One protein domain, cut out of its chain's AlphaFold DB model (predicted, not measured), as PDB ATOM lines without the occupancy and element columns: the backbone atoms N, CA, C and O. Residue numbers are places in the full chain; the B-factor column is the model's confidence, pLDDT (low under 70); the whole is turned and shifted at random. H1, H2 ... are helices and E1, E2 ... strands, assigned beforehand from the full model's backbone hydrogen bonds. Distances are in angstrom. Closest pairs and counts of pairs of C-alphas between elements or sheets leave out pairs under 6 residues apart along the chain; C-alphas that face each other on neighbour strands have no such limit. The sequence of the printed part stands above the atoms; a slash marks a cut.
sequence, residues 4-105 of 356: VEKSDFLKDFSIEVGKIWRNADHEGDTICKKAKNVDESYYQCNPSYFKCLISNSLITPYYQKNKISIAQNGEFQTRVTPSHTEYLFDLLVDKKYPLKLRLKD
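AT A GLANCE: This is residues 4 to 105 of the 356 residues of an uncharacterized protein of Bacteriovorax sp. DB6_IX (UniProt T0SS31). A strongly twisted sheet of four strands, built round the long strand E3, has the short helix H3 packed over E3, while the long helix H1 runs past the sheet near E4 and only grazes it. Two long loops, residues 24 to 39 and 56 to 69, and the tiny helix H2 complete the picture, and the centres of E2 and H2 lie farthest from the mean of the C-alphas. The printed part has 102 residues, with H1, H2, H3, E1, E2, E3 and E4 in that order along the chain; the sheet is branched and antiparallel, and the class is mixed, helices and strands. It is compact, with a radius of gyration of the C-alphas of 13.8 A and spans of 44 by 36 by 23 A.

IN THESE COORDINATES: Find C-alpha 4 at (221.405, 154.917, 181.346); from there H1, residues 4 to 23, runs 28.9 A to C-alpha 23 at (236.151, 132.574, 170.512). Further on come H2, residues 40 to 43, and H3, residues 47 to 55, 12.1 A long. Then look for E1 at residues 70 to 72, E2 at 77 to 81 with 13.0 A, E3 at 84 to 93 with 27.0 A, and E4 at 97 to 104 with 22.3 A, ending at C-alpha 104 at (223.929, 134.487, 166.455).

HOW THE PARTS SIT: Begin at E3, which has three neighbours. On one side lie E1, beside residues 91 to 93, and E2, beside residues 84 to 88; E4, beside residues 86 to 93, lies on the other side. Look for N 71 and O 92 at 3.0 A between E1 and E3, N 79 and O 86 at 2.8 A between E2 and E3, and N 91 and O 99 at 2.8 A between E3 and E4. E2, E3 and E4 form a meander, each strand the antiparallel neighbour of the one before, and E2 and E3, like E3 and E4, are a hairpin. H3 is on the sheet at a height over the sheet of 8.7 A, over E3, and runs along the strands, at 6 degrees to E3 on the local plane; its closest C-alphas to E1 are those of Ile 54 and Ala 71, 6.2 A apart. H1 only grazes the sheet with residues 10 to 22; its closest C-alphas to E4 are those of Gly 18 and Leu 103, 7.6 A apart. H1 and H3 are close but not clearly touching, with the C-alphas of Trp 21 and Phe 50 closest at 6.8 A, at a steep tilt of 56 degrees, opposite ways. H2 is not on the sheet; it is close to but not clearly touching H3, with the C-alphas of Tyr 43 and Tyr 49 closest at 6.2 A. In H1 and H3 every O i to N i+4 pair is within hydrogen-bond range; H2 is too short for such a pair, and its 1 pair of O i and N i+3 is within range.

THE WHOLE: The two C-alphas farthest apart are those of Val 4 and Asn 37, at 45.8 A. The printed part has no cut. The links H1 to H2 and H3 to E1 are long, with 16 and 14 residues; in the second, residues 62 to 63 pair with 66 to 67, antiparallel. The mean pLDDT of the printed part is 87.3, and residues 4 to 5 and 27 to 28 are under 70.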
ATOM      1  N   VAL A   4     220.069 154.732 181.932       61.31
ATOM      2  CA  VAL A   4     221.405 154.917 181.346       61.31
ATOM      3  C   VAL A   4     222.365 153.832 181.834       61.31
ATOM      4  O   VAL A   4     222.946 153.127 181.016       61.31
ATOM      5  N   GLU A   5     222.423 153.585 183.146       66.00
ATOM      6  CA  GLU A   5     223.228 152.493 183.718       66.00
ATOM      7  C   GLU A   5     222.822 151.127 183.153       66.00
ATOM      8  O   GLU A   5     223.662 150.258 182.931       66.00
ATOM      9  N   LYS A   6     221.522 150.924 182.898       70.62
ATOM     10  CA  LYS A   6     221.016 149.697 182.269       70.62
ATOM     11  C   LYS A   6     221.511 149.550 180.833       70.62
ATOM     12  O   LYS A   6     221.852 148.442 180.438       70.62
ATOM     13  N   SER A   7     221.562 150.638 180.072       75.12
ATOM     14  CA  SER A   7     222.076 150.636 178.700       75.12
ATOM     15  C   SER A   7     223.573 150.318 178.649       75.12
ATOM     16  O   SER A   7     223.984 149.449 177.878       75.12
ATOM     17  N   ASP A   8     224.375 150.968 179.492       79.06
ATOM     18  CA  ASP A   8     225.832 150.786 179.505       79.06
ATOM     19  C   ASP A   8     226.223 149.378 179.960       79.06
ATOM     20  O   ASP A   8     227.012 148.708 179.294       79.06
ATOM     21  N   PHE A   9     225.573 148.870 181.012       80.25
ATOM     22  CA  PHE A   9     225.733 147.480 181.434       80.25
ATOM     23  C   PHE A   9     225.446 146.494 180.302       80.25
ATOM     24  O   PHE A   9     226.246 145.597 180.046       80.25
ATOM     25  N   LEU A  10     224.310 146.648 179.612       79.94
ATOM     26  CA  LEU A  10     223.921 145.727 178.543       79.94
ATOM     27  C   LEU A  10     224.918 145.749 177.385       79.94
ATOM     28  O   LEU A  10     225.193 144.700 176.800       79.94
ATOM     29  N   LYS A  11     225.476 146.920 177.069       81.19
ATOM     30  CA  LYS A  11     226.507 147.061 176.045       81.19
ATOM     31  C   LYS A  11     227.774 146.301 176.436       81.19
ATOM     32  O   LYS A  11     228.191 145.430 175.673       81.19
ATOM     33  N   ASP A  12     228.334 146.563 177.612       81.69
ATOM     34  CA  ASP A  12     229.577 145.925 178.065       81.69
ATOM     35  C   ASP A  12     229.406 144.409 178.224       81.69
ATOM     36  O   ASP A  12     230.196 143.629 177.681       81.69
ATOM     37  N   PHE A  13     228.300 143.989 178.844       84.12
ATOM     38  CA  PHE A  13     227.915 142.586 178.969       84.12
ATOM     39  C   PHE A  13     227.832 141.898 177.600       84.12
ATOM     40  O   PHE A  13     228.378 140.811 177.412       84.12
ATOM     41  N   SER A  14     227.190 142.533 176.612       82.38
ATOM     42  CA  SER A  14     227.055 141.957 175.269       82.38
ATOM     43  C   SER A  14     228.399 141.794 174.549       82.38
ATOM     44  O   SER A  14     228.579 140.832 173.797       82.38
ATOM     45  N   ILE A  15     229.357 142.696 174.789       84.38
ATOM     46  CA  ILE A  15     230.699 142.629 174.203       84.38
ATOM     47  C   ILE A  15     231.473 141.458 174.804       84.38
ATOM     48  O   ILE A  15     232.037 140.659 174.053       84.38
ATOM     49  N   GLU A  16     231.493 141.346 176.132       85.38
ATOM     50  CA  GLU A  16     232.207 140.288 176.850       85.38
ATOM     51  C   GLU A  16     231.636 138.907 176.513       85.38
ATOM     52  O   GLU A  16     232.348 138.036 176.008       85.38
ATOM     53  N   VAL A  17     230.320 138.743 176.663       88.25
ATOM     54  CA  VAL A  17     229.625 137.498 176.321       88.25
ATOM     55  C   VAL A  17     229.789 137.162 174.842       88.25
ATOM     56  O   VAL A  17     230.011 136.006 174.489       88.25
ATOM     57  N   GLY A  18     229.741 138.165 173.965       89.31
ATOM     58  CA  GLY A  18     229.967 137.977 172.539       89.31
ATOM     59  C   GLY A  18     231.372 137.463 172.207       89.31
ATOM     60  O   GLY A  18     231.514 136.690 171.259       89.31
ATOM     61  N   LYS A  19     232.406 137.865 172.958       89.19
ATOM     62  CA  LYS A  19     233.775 137.342 172.791       89.19
ATOM     63  C   LYS A  19     233.862 135.881 173.214       89.19
ATOM     64  O   LYS A  19     234.338 135.070 172.427       89.19
ATOM     65  N   ILE A  20     233.340 135.543 174.393       90.25
ATOM     66  CA  ILE A  20     233.328 134.163 174.907       90.25
ATOM     67  C   ILE A  20     232.562 133.252 173.945       90.25
ATOM     68  O   ILE A  20     233.061 132.204 173.547       90.25
ATOM     69  N   TRP A  21     231.391 133.707 173.488       93.62
ATOM     70  CA  TRP A  21     230.567 133.005 172.512       93.62
ATOM     71  C   TRP A  21     231.314 132.696 171.210       93.62
ATOM     72  O   TRP A  21     231.260 131.569 170.727       93.62
ATOM     73  N   ARG A  22     232.005 133.681 170.621       92.94
ATOM     74  CA  ARG A  22     232.656 133.518 169.309       92.94
ATOM     75  C   ARG A  22     234.009 132.823 169.373       92.94
ATOM     76  O   ARG A  22     234.357 132.127 168.427       92.94
ATOM     77  N   ASN A  23     234.765 133.027 170.445       90.06
ATOM     78  CA  ASN A  23     236.151 132.574 170.512       90.06
ATOM     79  C   ASN A  23     236.313 131.275 171.305       90.06
ATOM     80  O   ASN A  23     237.334 130.619 171.131       90.06
ATOM     81  N   ALA A  24     235.324 130.905 172.133       87.38
ATOM     82  CA  ALA A  24     235.455 129.840 173.133       87.38
ATOM     83  C   ALA A  24     236.698 130.022 174.027       87.38
ATOM     84  O   ALA A  24     237.330 129.064 174.465       87.38
ATOM     85  N   ASP A  25     237.050 131.286 174.265       73.25
ATOM     86  CA  ASP A  25     238.253 131.699 174.974       73.25
ATOM     87  C   ASP A  25     237.995 131.652 176.484       73.25
ATOM     88  O   ASP A  25     237.602 132.639 177.110       73.25
ATOM     89  N   HIS A  26     238.100 130.445 177.038       74.25
ATOM     90  CA  HIS A  26     238.061 130.204 178.474       74.25
ATOM     91  C   HIS A  26     239.147 129.186 178.851       74.25
ATOM     92  O   HIS A  26     238.966 127.969 178.740       74.25
ATOM     93  N   GLU A  27     240.325 129.703 179.211       67.25
ATOM     94  CA  GLU A  27     241.496 128.897 179.565       67.25
ATOM     95  C   GLU A  27     241.222 127.980 180.769       67.25
ATOM     96  O   GLU A  27     240.625 128.387 181.763       67.25
ATOM     97  N   GLY A  28     241.690 126.730 180.686       65.56
ATOM     98  CA  GLY A  28     241.640 125.771 181.797       65.56
ATOM     99  C   GLY A  28     240.287 125.092 182.041       65.56
ATOM    100  O   GLY A  28     240.174 124.294 182.971       65.56
ATOM    101  N   ASP A  29     239.272 125.351 181.215       79.94
ATOM    102  CA  ASP A  29     237.954 124.731 181.361       79.94
ATOM    103  C   ASP A  29     237.918 123.283 180.865       79.94
ATOM    104  O   ASP A  29     237.626 122.987 179.707       79.94
ATOM    105  N   THR A  30     238.189 122.364 181.785       82.81
ATOM    106  CA  THR A  30     238.040 120.918 181.581       82.81
ATOM    107  C   THR A  30     236.631 120.414 181.902       82.81
ATOM    108  O   THR A  30     236.295 119.275 181.580       82.81
ATOM    109  N   ILE A  31     235.785 121.242 182.525       89.56
ATOM    110  CA  ILE A  31     234.457 120.837 183.001       89.56
ATOM    111  C   ILE A  31     233.462 120.817 181.842       89.56
ATOM    112  O   ILE A  31     232.681 119.867 181.708       89.56
ATOM    113  N   CYS A  32     233.468 121.855 181.005       92.62
ATOM    114  CA  CYS A  32     232.515 121.993 179.908       92.62
ATOM    115  C   CYS A  32     233.052 121.489 178.563       92.62
ATOM    116  O   CYS A  32     232.252 121.150 177.685       92.62
ATOM    117  N   LYS A  33     234.375 121.345 178.412       92.12
ATOM    118  CA  LYS A  33     235.005 120.748 177.225       92.12
ATOM    119  C   LYS A  33     234.998 119.217 177.273       92.12
ATOM    120  O   LYS A  33     236.012 118.576 177.528       92.12
ATOM    121  N   LYS A  34     233.820 118.626 177.056       89.00
ATOM    122  CA  LYS A  34     233.590 117.172 177.182       89.00
ATOM    123  C   LYS A  34     233.730 116.375 175.883       89.00
ATOM    124  O   LYS A  34     233.824 115.152 175.953       89.00
ATOM    125  N   ALA A  35     233.670 117.037 174.727       91.81
ATOM    126  CA  ALA A  35     233.738 116.351 173.439       91.81
ATOM    127  C   ALA A  35     235.144 115.789 173.227       91.81
ATOM    128  O   ALA A  35     236.141 116.444 173.550       91.81
ATOM    129  N   LYS A  36     235.216 114.563 172.712       91.81
ATOM    130  CA  LYS A  36     236.489 113.884 172.467       91.81
ATOM    131  C   LYS A  36     236.908 114.126 171.029       91.81
ATOM    132  O   LYS A  36     236.065 114.262 170.153       91.81
ATOM    133  N   ASN A  37     238.215 114.147 170.782       93.44
ATOM    134  CA  ASN A  37     238.756 114.203 169.423       93.44
ATOM    135  C   ASN A  37     238.209 115.389 168.608       93.44
ATOM    136  O   ASN A  37     237.966 115.289 167.407       93.44
ATOM    137  N   VAL A  38     238.012 116.532 169.266       94.56
ATOM    138  CA  VAL A  38     237.622 117.790 168.628       94.56
ATOM    139  C   VAL A  38     238.721 118.827 168.784       94.56
ATOM    140  O   VAL A  38     239.428 118.873 169.788       94.56
ATOM    141  N   ASP A  39     238.841 119.684 167.785       93.75
ATOM    142  CA  ASP A  39     239.599 120.923 167.876       93.75
ATOM    143  C   ASP A  39     238.881 121.944 168.773       93.75
ATOM    144  O   ASP A  39     237.654 121.952 168.858       93.75
ATOM    145  N   GLU A  40     239.633 122.855 169.392       91.94
ATOM    146  CA  GLU A  40     239.095 123.916 170.260       91.94
ATOM    147  C   GLU A  40     238.012 124.771 169.589       91.94
ATOM    148  O   GLU A  40     237.057 125.230 170.220       91.94
ATOM    149  N   SER A  41     238.097 124.929 168.269       92.44
ATOM    150  CA  SER A  41     237.075 125.631 167.499       92.44
ATOM    151  C   SER A  41     235.684 124.979 167.528       92.44
ATOM    152  O   SER A  41     234.714 125.668 167.219       92.44
ATOM    153  N   TYR A  42     235.549 123.713 167.943       94.19
ATOM    154  CA  TYR A  42     234.254 123.047 168.154       94.19
ATOM    155  C   TYR A  42     233.371 123.757 169.186       94.19
ATOM    156  O   TYR A  42     232.137 123.713 169.117       94.19
ATOM    157  N   TYR A  43     233.999 124.425 170.150       94.31
ATOM    158  CA  TYR A  43     233.310 125.124 171.226       94.31
ATOM    159  C   TYR A  43     232.867 126.540 170.826       94.31
ATOM    160  O   TYR A  43     232.063 127.159 171.528       94.31
ATOM    161  N   GLN A  44     233.331 127.048 169.680       94.31
ATOM    162  CA  GLN A  44     232.945 128.359 169.159       94.31
ATOM    163  C   GLN A  44     231.494 128.345 168.682       94.31
ATOM    164  O   GLN A  44     231.068 127.458 167.947       94.31
ATOM    165  N   CYS A  45     230.722 129.346 169.102       95.19
ATOM    166  CA  CYS A  45     229.287 129.445 168.861       95.19
ATOM    167  C   CYS A  45     228.488 128.185 169.270       95.19
ATOM    168  O   CYS A  45     227.443 127.891 168.687       95.19
ATOM    169  N   ASN A  46     228.960 127.427 170.268       95.06
ATOM    170  CA  ASN A  46     228.316 126.193 170.706       95.06
ATOM    171  C   ASN A  46     227.351 126.461 171.883       95.06
ATOM    172  O   ASN A  46     227.796 126.786 172.988       95.06
ATOM    173  N   PRO A  47     226.024 126.303 171.702       94.69
ATOM    174  CA  PRO A  47     225.047 126.663 172.731       94.69
ATOM    175  C   PRO A  47     225.098 125.752 173.960       94.69
ATOM    176  O   PRO A  47     224.843 126.211 175.072       94.69
ATOM    177  N   SER A  48     225.465 124.477 173.792       93.44
ATOM    178  CA  SER A  48     225.607 123.538 174.912       93.44
ATOM    179  C   SER A  48     226.837 123.860 175.754       93.44
ATOM    180  O   SER A  48     226.758 123.814 176.982       93.44
ATOM    181  N   TYR A  49     227.943 124.230 175.105       94.50
ATOM    182  CA  TYR A  49     229.144 124.700 175.790       94.50
ATOM    183  C   TYR A  49     228.859 125.980 176.580       94.50
ATOM    184  O   TYR A  49     229.076 126.028 177.787       94.50
ATOM    185  N   PHE A  50     228.260 126.979 175.927       94.25
ATOM    186  CA  PHE A  50     227.928 128.253 176.563       94.25
ATOM    187  C   PHE A  50     226.946 128.100 177.737       94.25
ATOM    188  O   PHE A  50     227.149 128.687 178.798       94.25
ATOM    189  N   LYS A  51     225.922 127.247 177.593       93.81
ATOM    190  CA  LYS A  51     225.029 126.875 178.701       93.81
ATOM    191  C   LYS A  51     225.808 126.279 179.870       93.81
ATOM    192  O   LYS A  51     225.599 126.686 181.007       93.81
ATOM    193  N   CYS A  52     226.705 125.329 179.600       93.69
ATOM    194  CA  CYS A  52     227.510 124.697 180.639       93.69
ATOM    195  C   CYS A  52     228.363 125.722 181.397       93.69
ATOM    196  O   CYS A  52     228.395 125.687 182.629       93.69
ATOM    197  N   LEU A  53     228.983 126.663 180.679       93.00
ATOM    198  CA  LEU A  53     229.759 127.742 181.281       93.00
ATOM    199  C   LEU A  53     228.914 128.591 182.246       93.00
ATOM    200  O   LEU A  53     229.352 128.875 183.360       93.00
ATOM    201  N   ILE A  54     227.684 128.948 181.860       91.94
ATOM    202  CA  ILE A  54     226.757 129.687 182.732       91.94
ATOM    203  C   ILE A  54     226.343 128.832 183.935       91.94
ATOM    204  O   ILE A  54     226.407 129.295 185.072       91.94
ATOM    205  N   SER A  55     225.933 127.579 183.713       91.31
ATOM    206  CA  SER A  55     225.453 126.689 184.779       91.31
ATOM    207  C   SER A  55     226.509 126.406 185.848       91.31
ATOM    208  O   SER A  55     226.159 126.241 187.013       91.31
ATOM    209  N   ASN A  56     227.789 126.389 185.473       90.75
ATOM    210  CA  ASN A  56     228.905 126.183 186.397       90.75
ATOM    211  C   ASN A  56     229.527 127.499 186.897       90.75
ATOM    212  O   ASN A  56     230.564 127.468 187.550       90.75
ATOM    213  N   SER A  57     228.906 128.654 186.614       88.38
ATOM    214  CA  SER A  57     229.416 129.985 186.997       88.38
ATOM    215  C   SER A  57     230.853 130.261 186.522       88.38
ATOM    216  O   SER A  57     231.598 130.999 187.164       88.38
ATOM    217  N   LEU A  58     231.241 129.671 185.389       88.06
ATOM    218  CA  LEU A  58     232.571 129.820 184.794       88.06
ATOM    219  C   LEU A  58     232.721 131.161 184.057       88.06
ATOM    220  O   LEU A  58     233.819 131.691 183.922       88.06
ATOM    221  N   ILE A  59     231.603 131.772 183.656       85.56
ATOM    222  CA  ILE A  59     231.568 133.136 183.122       85.56
ATOM    223  C   ILE A  59     231.051 134.068 184.214       85.56
ATOM    224  O   ILE A  59     229.904 133.951 184.641       85.56
ATOM    225  N   THR A  60     231.885 135.016 184.639       80.06
ATOM    226  CA  THR A  60     231.489 136.076 185.573       80.06
ATOM    227  C   THR A  60     231.725 137.436 184.920       80.06
ATOM    228  O   THR A  60     232.853 137.927 184.979       80.06
ATOM    229  N   PRO A  61     230.700 138.042 184.297       80.25
ATOM    230  CA  PRO A  61     230.830 139.371 183.719       80.25
ATOM    231  C   PRO A  61     231.100 140.416 184.804       80.25
ATOM    232  O   PRO A  61     230.637 140.292 185.946       80.25
ATOM    233  N   TYR A  62     231.810 141.479 184.432       79.25
ATOM    234  CA  TYR A  62     232.089 142.603 185.324       79.25
ATOM    235  C   TYR A  62     231.355 143.863 184.870       79.25
ATOM    236  O   TYR A  62     231.370 144.221 183.697       79.25
ATOM    237  N   TYR A  63     230.776 144.596 185.818       77.62
ATOM    238  CA  TYR A  63     230.215 145.926 185.581       77.62
ATOM    239  C   TYR A  63     230.682 146.880 186.667       77.62
ATOM    240  O   TYR A  63     230.539 146.594 187.855       77.62
ATOM    241  N   GLN A  64     231.284 148.003 186.269       77.88
ATOM    242  CA  GLN A  64     231.878 148.967 187.205       77.88
ATOM    243  C   GLN A  64     232.820 148.299 188.232       77.88
ATOM    244  O   GLN A  64     232.822 148.650 189.408       77.88
ATOM    245  N   LYS A  65     233.619 147.316 187.784       80.44
ATOM    246  CA  LYS A  65     234.523 146.477 188.605       80.44
ATOM    247  C   LYS A  65     233.835 145.517 189.589       80.44
ATOM    248  O   LYS A  65     234.530 144.772 190.275       80.44
ATOM    249  N   ASN A  66     232.507 145.472 189.627       82.12
ATOM    250  CA  ASN A  66     231.760 144.505 190.424       82.12
ATOM    251  C   ASN A  66     231.465 143.249 189.604       82.12
ATOM    252  O   ASN A  66     231.067 143.338 188.441       82.12
ATOM    253  N   LYS A  67     231.648 142.084 190.227       85.38
ATOM    254  CA  LYS A  67     231.245 140.795 189.658       85.38
ATOM    255  C   LYS A  67     229.727 140.708 189.636       85.38
ATOM    256  O   LYS A  67     229.094 140.908 190.671       85.38
ATOM    257  N   ILE A  68     229.174 140.366 188.483       84.25
ATOM    258  CA  ILE A  68     227.744 140.134 188.317       84.25
ATOM    259  C   ILE A  68     227.503 138.643 188.154       84.25
ATOM    260  O   ILE A  68     228.152 137.970 187.355       84.25
ATOM    261  N   SER A  69     226.545 138.125 188.916       86.94
ATOM    262  CA  SER A  69     226.143 136.728 188.803       86.94
ATOM    263  C   SER A  69     225.112 136.560 187.694       86.94
ATOM    264  O   SER A  69     224.154 137.329 187.586       86.94
ATOM    265  N   ILE A  70     225.298 135.534 186.869       89.75
ATOM    266  CA  ILE A  70     224.345 135.148 185.830       89.75
ATOM    267  C   ILE A  70     223.915 133.705 186.051       89.75
ATOM    268  O   ILE A  70     224.732 132.834 186.330       89.75
ATOM    269  N   ALA A  71     222.618 133.454 185.928       90.12
ATOM    270  CA  ALA A  71     222.054 132.113 185.941       90.12
ATOM    271  C   ALA A  71     221.130 131.948 184.737       90.12
ATOM    272  O   ALA A  71     220.415 132.880 184.371       90.12
ATOM    273  N   GLN A  72     221.128 130.770 184.122       87.12
ATOM    274  CA  GLN A  72     220.181 130.458 183.060       87.12
ATOM    275  C   GLN A  72     218.866 129.953 183.658       87.12
ATOM    276  O   GLN A  72     218.867 129.121 184.564       87.12
ATOM    277  N   ASN A  73     217.750 130.434 183.120       84.81
ATOM    278  CA  ASN A  73     216.421 129.937 183.429       84.81
ATOM    279  C   ASN A  73     215.967 128.968 182.323       84.81
ATOM    280  O   ASN A  73     215.597 129.399 181.233       84.81
ATOM    281  N   GLY A  74     216.013 127.661 182.592       85.81
ATOM    282  CA  GLY A  74     215.549 126.622 181.663       85.81
ATOM    283  C   GLY A  74     216.498 126.308 180.496       85.81
ATOM    284  O   GLY A  74     217.700 126.567 180.549       85.81
ATOM    285  N   GLU A  75     215.957 125.696 179.439       91.19
ATOM    286  CA  GLU A  75     216.685 125.371 178.203       91.19
ATOM    287  C   GLU A  75     216.792 126.580 177.267       91.19
ATOM    288  O   GLU A  75     215.934 127.461 177.267       91.19
ATOM    289  N   PHE A  76     217.839 126.620 176.438       93.31
ATOM    290  CA  PHE A  76     217.922 127.623 175.374       93.31
ATOM    291  C   PHE A  76     217.005 127.237 174.209       93.31
ATOM    292  O   PHE A  76     216.785 126.056 173.931       93.31
ATOM    293  N   GLN A  77     216.505 128.230 173.479       92.69
ATOM    294  CA  GLN A  77     215.710 127.998 172.274       92.69
ATOM    295  C   GLN A  77     216.566 128.219 171.031       92.69
ATOM    296  O   GLN A  77     217.352 129.162 170.963       92.69
ATOM    297  N   THR A  78     216.396 127.362 170.027       92.19
ATOM    298  CA  THR A  78     217.042 127.529 168.720       92.19
ATOM    299  C   THR A  78     216.049 128.140 167.746       92.19
ATOM    300  O   THR A  78     214.975 127.581 167.526       92.19
ATOM    301  N   ARG A  79     216.420 129.259 167.125       91.25
ATOM    302  CA  ARG A  79     215.653 129.897 166.059       91.25
ATOM    303  C   ARG A  79     216.455 129.848 164.767       91.25
ATOM    304  O   ARG A  79     217.513 130.457 164.664       91.25
ATOM    305  N   VAL A  80     215.934 129.144 163.771       87.31
ATOM    306  CA  VAL A  80     216.539 129.087 162.436       87.31
ATOM    307  C   VAL A  80     215.872 130.142 161.560       87.31
ATOM    308  O   VAL A  80     214.646 130.214 161.488       87.31
ATOM    309  N   THR A  81     216.675 130.984 160.918       85.00
ATOM    310  CA  THR A  81     216.227 131.925 159.885       85.00
ATOM    311  C   THR A  81     216.898 131.566 158.558       85.00
ATOM    312  O   THR A  81     217.945 130.919 158.579       85.00
ATOM    313  N   PRO A  82     216.389 132.038 157.404       81.81
ATOM    314  CA  PRO A  82     217.020 131.759 156.109       81.81
ATOM    315  C   PRO A  82     218.476 132.233 155.987       81.81
ATOM    316  O   PRO A  82     219.205 131.784 155.112       81.81
ATOM    317  N   SER A  83     218.905 133.179 156.830       82.62
ATOM    318  CA  SER A  83     220.241 133.780 156.740       82.62
ATOM    319  C   SER A  83     221.198 133.352 157.848       82.62
ATOM    320  O   SER A  83     222.390 133.620 157.728       82.62
ATOM    321  N   HIS A  84     220.694 132.775 158.942       87.44
ATOM    322  CA  HIS A  84     221.492 132.344 160.091       87.44
ATOM    323  C   HIS A  84     220.647 131.619 161.145       87.44
ATOM    324  O   HIS A  84     219.423 131.752 161.188       87.44
ATOM    325  N   THR A  85     221.334 130.938 162.059       90.44
ATOM    326  CA  THR A  85     220.760 130.385 163.289       90.44
ATOM    327  C   THR A  85     221.032 131.326 164.464       90.44
ATOM    328  O   THR A  85     222.115 131.903 164.580       90.44
ATOM    329  N   GLU A  86     220.046 131.488 165.341       94.56
ATOM    330  CA  GLU A  86     220.147 132.223 166.600       94.56
ATOM    331  C   GLU A  86     219.804 131.302 167.774       94.56
ATOM    332  O   GLU A  86     218.913 130.455 167.683       94.56
ATOM    333  N   TYR A  87     220.469 131.524 168.903       95.31
ATOM    334  CA  TYR A  87     220.181 130.873 170.172       95.31
ATOM    335  C   TYR A  87     219.685 131.909 171.176       95.31
ATOM    336  O   TYR A  87     220.312 132.954 171.378       95.31
ATOM    337  N   LEU A  88     218.531 131.628 171.773       95.25
ATOM    338  CA  LEU A  88     217.871 132.484 172.748       95.25
ATOM    339  C   LEU A  88     218.078 131.893 174.140       95.25
ATOM    340  O   LEU A  88     217.657 130.766 174.406       95.25
ATOM    341  N   PHE A  89     218.715 132.667 175.012       94.88
ATOM    342  CA  PHE A  89     218.952 132.325 176.406       94.88
ATOM    343  C   PHE A  89     218.148 133.268 177.294       94.88
ATOM    344  O   PHE A  89     218.323 134.488 177.234       94.88
ATOM    345  N   ASP A  90     217.292 132.700 178.136       93.81
ATOM    346  CA  ASP A  90     216.633 133.436 179.207       93.81
ATOM    347  C   ASP A  90     217.537 133.396 180.447       93.81
ATOM    348  O   ASP A  90     217.786 132.340 181.030       93.81
ATOM    349  N   LEU A  91     218.083 134.551 180.824       91.75
ATOM    350  CA  LEU A  91     219.041 134.707 181.916       91.75
ATOM    351  C   LEU A  91     218.428 135.487 183.083       91.75
ATOM    352  O   LEU A  91     217.592 136.369 182.896       91.75
ATOM    353  N   LEU A  92     218.898 135.198 184.293       90.00
ATOM    354  CA  LEU A  92     218.662 135.967 185.510       90.00
ATOM    355  C   LEU A  92     219.982 136.588 185.963       90.00
ATOM    356  O   LEU A  92     220.900 135.885 186.386       90.00
ATOM    357  N   VAL A  93     220.052 137.912 185.886       86.69
ATOM    358  CA  VAL A  93     221.191 138.714 186.333       86.69
ATOM    359  C   VAL A  93     220.987 139.089 187.801       86.69
ATOM    360  O   VAL A  93     219.924 139.592 188.178       86.69
ATOM    361  N   ASP A  94     221.975 138.784 188.641       85.31
ATOM    362  CA  ASP A  94     221.941 138.950 190.101       85.31
ATOM    363  C   ASP A  94     220.691 138.376 190.764       85.31
ATOM    364  O   ASP A  94     220.166 138.916 191.741       85.31
ATOM    365  N   LYS A  95     220.192 137.267 190.197       84.94
ATOM    366  CA  LYS A  95     218.968 136.567 190.618       84.94
ATOM    367  C   LYS A  95     217.712 137.452 190.627       84.94
ATOM    368  O   LYS A  95     216.706 137.072 191.219       84.94
ATOM    369  N   LYS A  96     217.761 138.631 190.001       86.00
ATOM    370  CA  LYS A  96     216.711 139.657 190.092       86.00
ATOM    371  C   LYS A  96     216.223 140.112 188.731       86.00
ATOM    372  O   LYS A  96     215.022 140.258 188.534       86.00
ATOM    373  N   TYR A  97     217.137 140.360 187.798       84.81
ATOM    374  CA  TYR A  97     216.799 141.012 186.542       84.81
ATOM    375  C   TYR A  97     216.745 139.995 185.403       84.81
ATOM    376  O   TYR A  97     217.780 139.421 185.059       84.81
ATOM    377  N   PRO A  98     215.569 139.767 184.794       88.94
ATOM    378  CA  PRO A  98     215.476 138.911 183.626       88.94
ATOM    379  C   PRO A  98     216.138 139.590 182.422       88.94
ATOM    380  O   PRO A  98     215.889 140.765 182.134       88.94
ATOM    381  N   LEU A  99     216.957 138.832 181.700       88.88
ATOM    382  CA  LEU A  99     217.638 139.254 180.485       88.88
ATOM    383  C   LEU A  99     217.447 138.200 179.397       88.88
ATOM    384  O   LEU A  99     217.807 137.043 179.577       88.88
ATOM    385  N   LYS A 100     216.926 138.617 178.242       91.06
ATOM    386  CA  LYS A 100     216.861 137.770 177.049       91.06
ATOM    387  C   LYS A 100     218.089 138.014 176.194       91.06
ATOM    388  O   LYS A 100     218.199 139.055 175.549       91.06
ATOM    389  N   LEU A 101     219.004 137.060 176.198       91.50
ATOM    390  CA  LEU A 101     220.211 137.110 175.397       91.50
ATOM    391  C   LEU A 101     219.982 136.370 174.078       91.50
ATOM    392  O   LEU A 101     219.505 135.238 174.057       91.50
ATOM    393  N   ARG A 102     220.349 137.014 172.972       94.12
ATOM    394  CA  ARG A 102     220.288 136.433 171.634       94.12
ATOM    395  C   ARG A 102     221.690 136.348 171.058       94.12
ATOM    396  O   ARG A 102     222.328 137.377 170.844       94.12
ATOM    397  N   LEU A 103     222.144 135.132 170.786       94.81
ATOM    398  CA  LEU A 103     223.462 134.868 170.224       94.81
ATOM    399  C   LEU A 103     223.313 134.279 168.828       94.81
ATOM    400  O   LEU A 103     222.690 133.238 168.640       94.81
ATOM    401  N   LYS A 104     223.881 134.964 167.838       94.62
ATOM    402  CA  LYS A 104     223.929 134.487 166.455       94.62
ATOM    403  C   LYS A 104     225.045 133.457 166.298       94.62
ATOM    404  O   LYS A 104     226.167 133.700 166.743       94.62
ATOM    405  N   ASP A 105     224.766 132.361 165.602       93.88
ATOM    406  CA  ASP A 105     225.799 131.450 165.115       93.88
ATOM    407  C   ASP A 105     226.533 132.092 163.931       93.88
ATOM    408  O   ASP A 105     226.075 132.070 162.787       93.88
TER     409      ASP A 105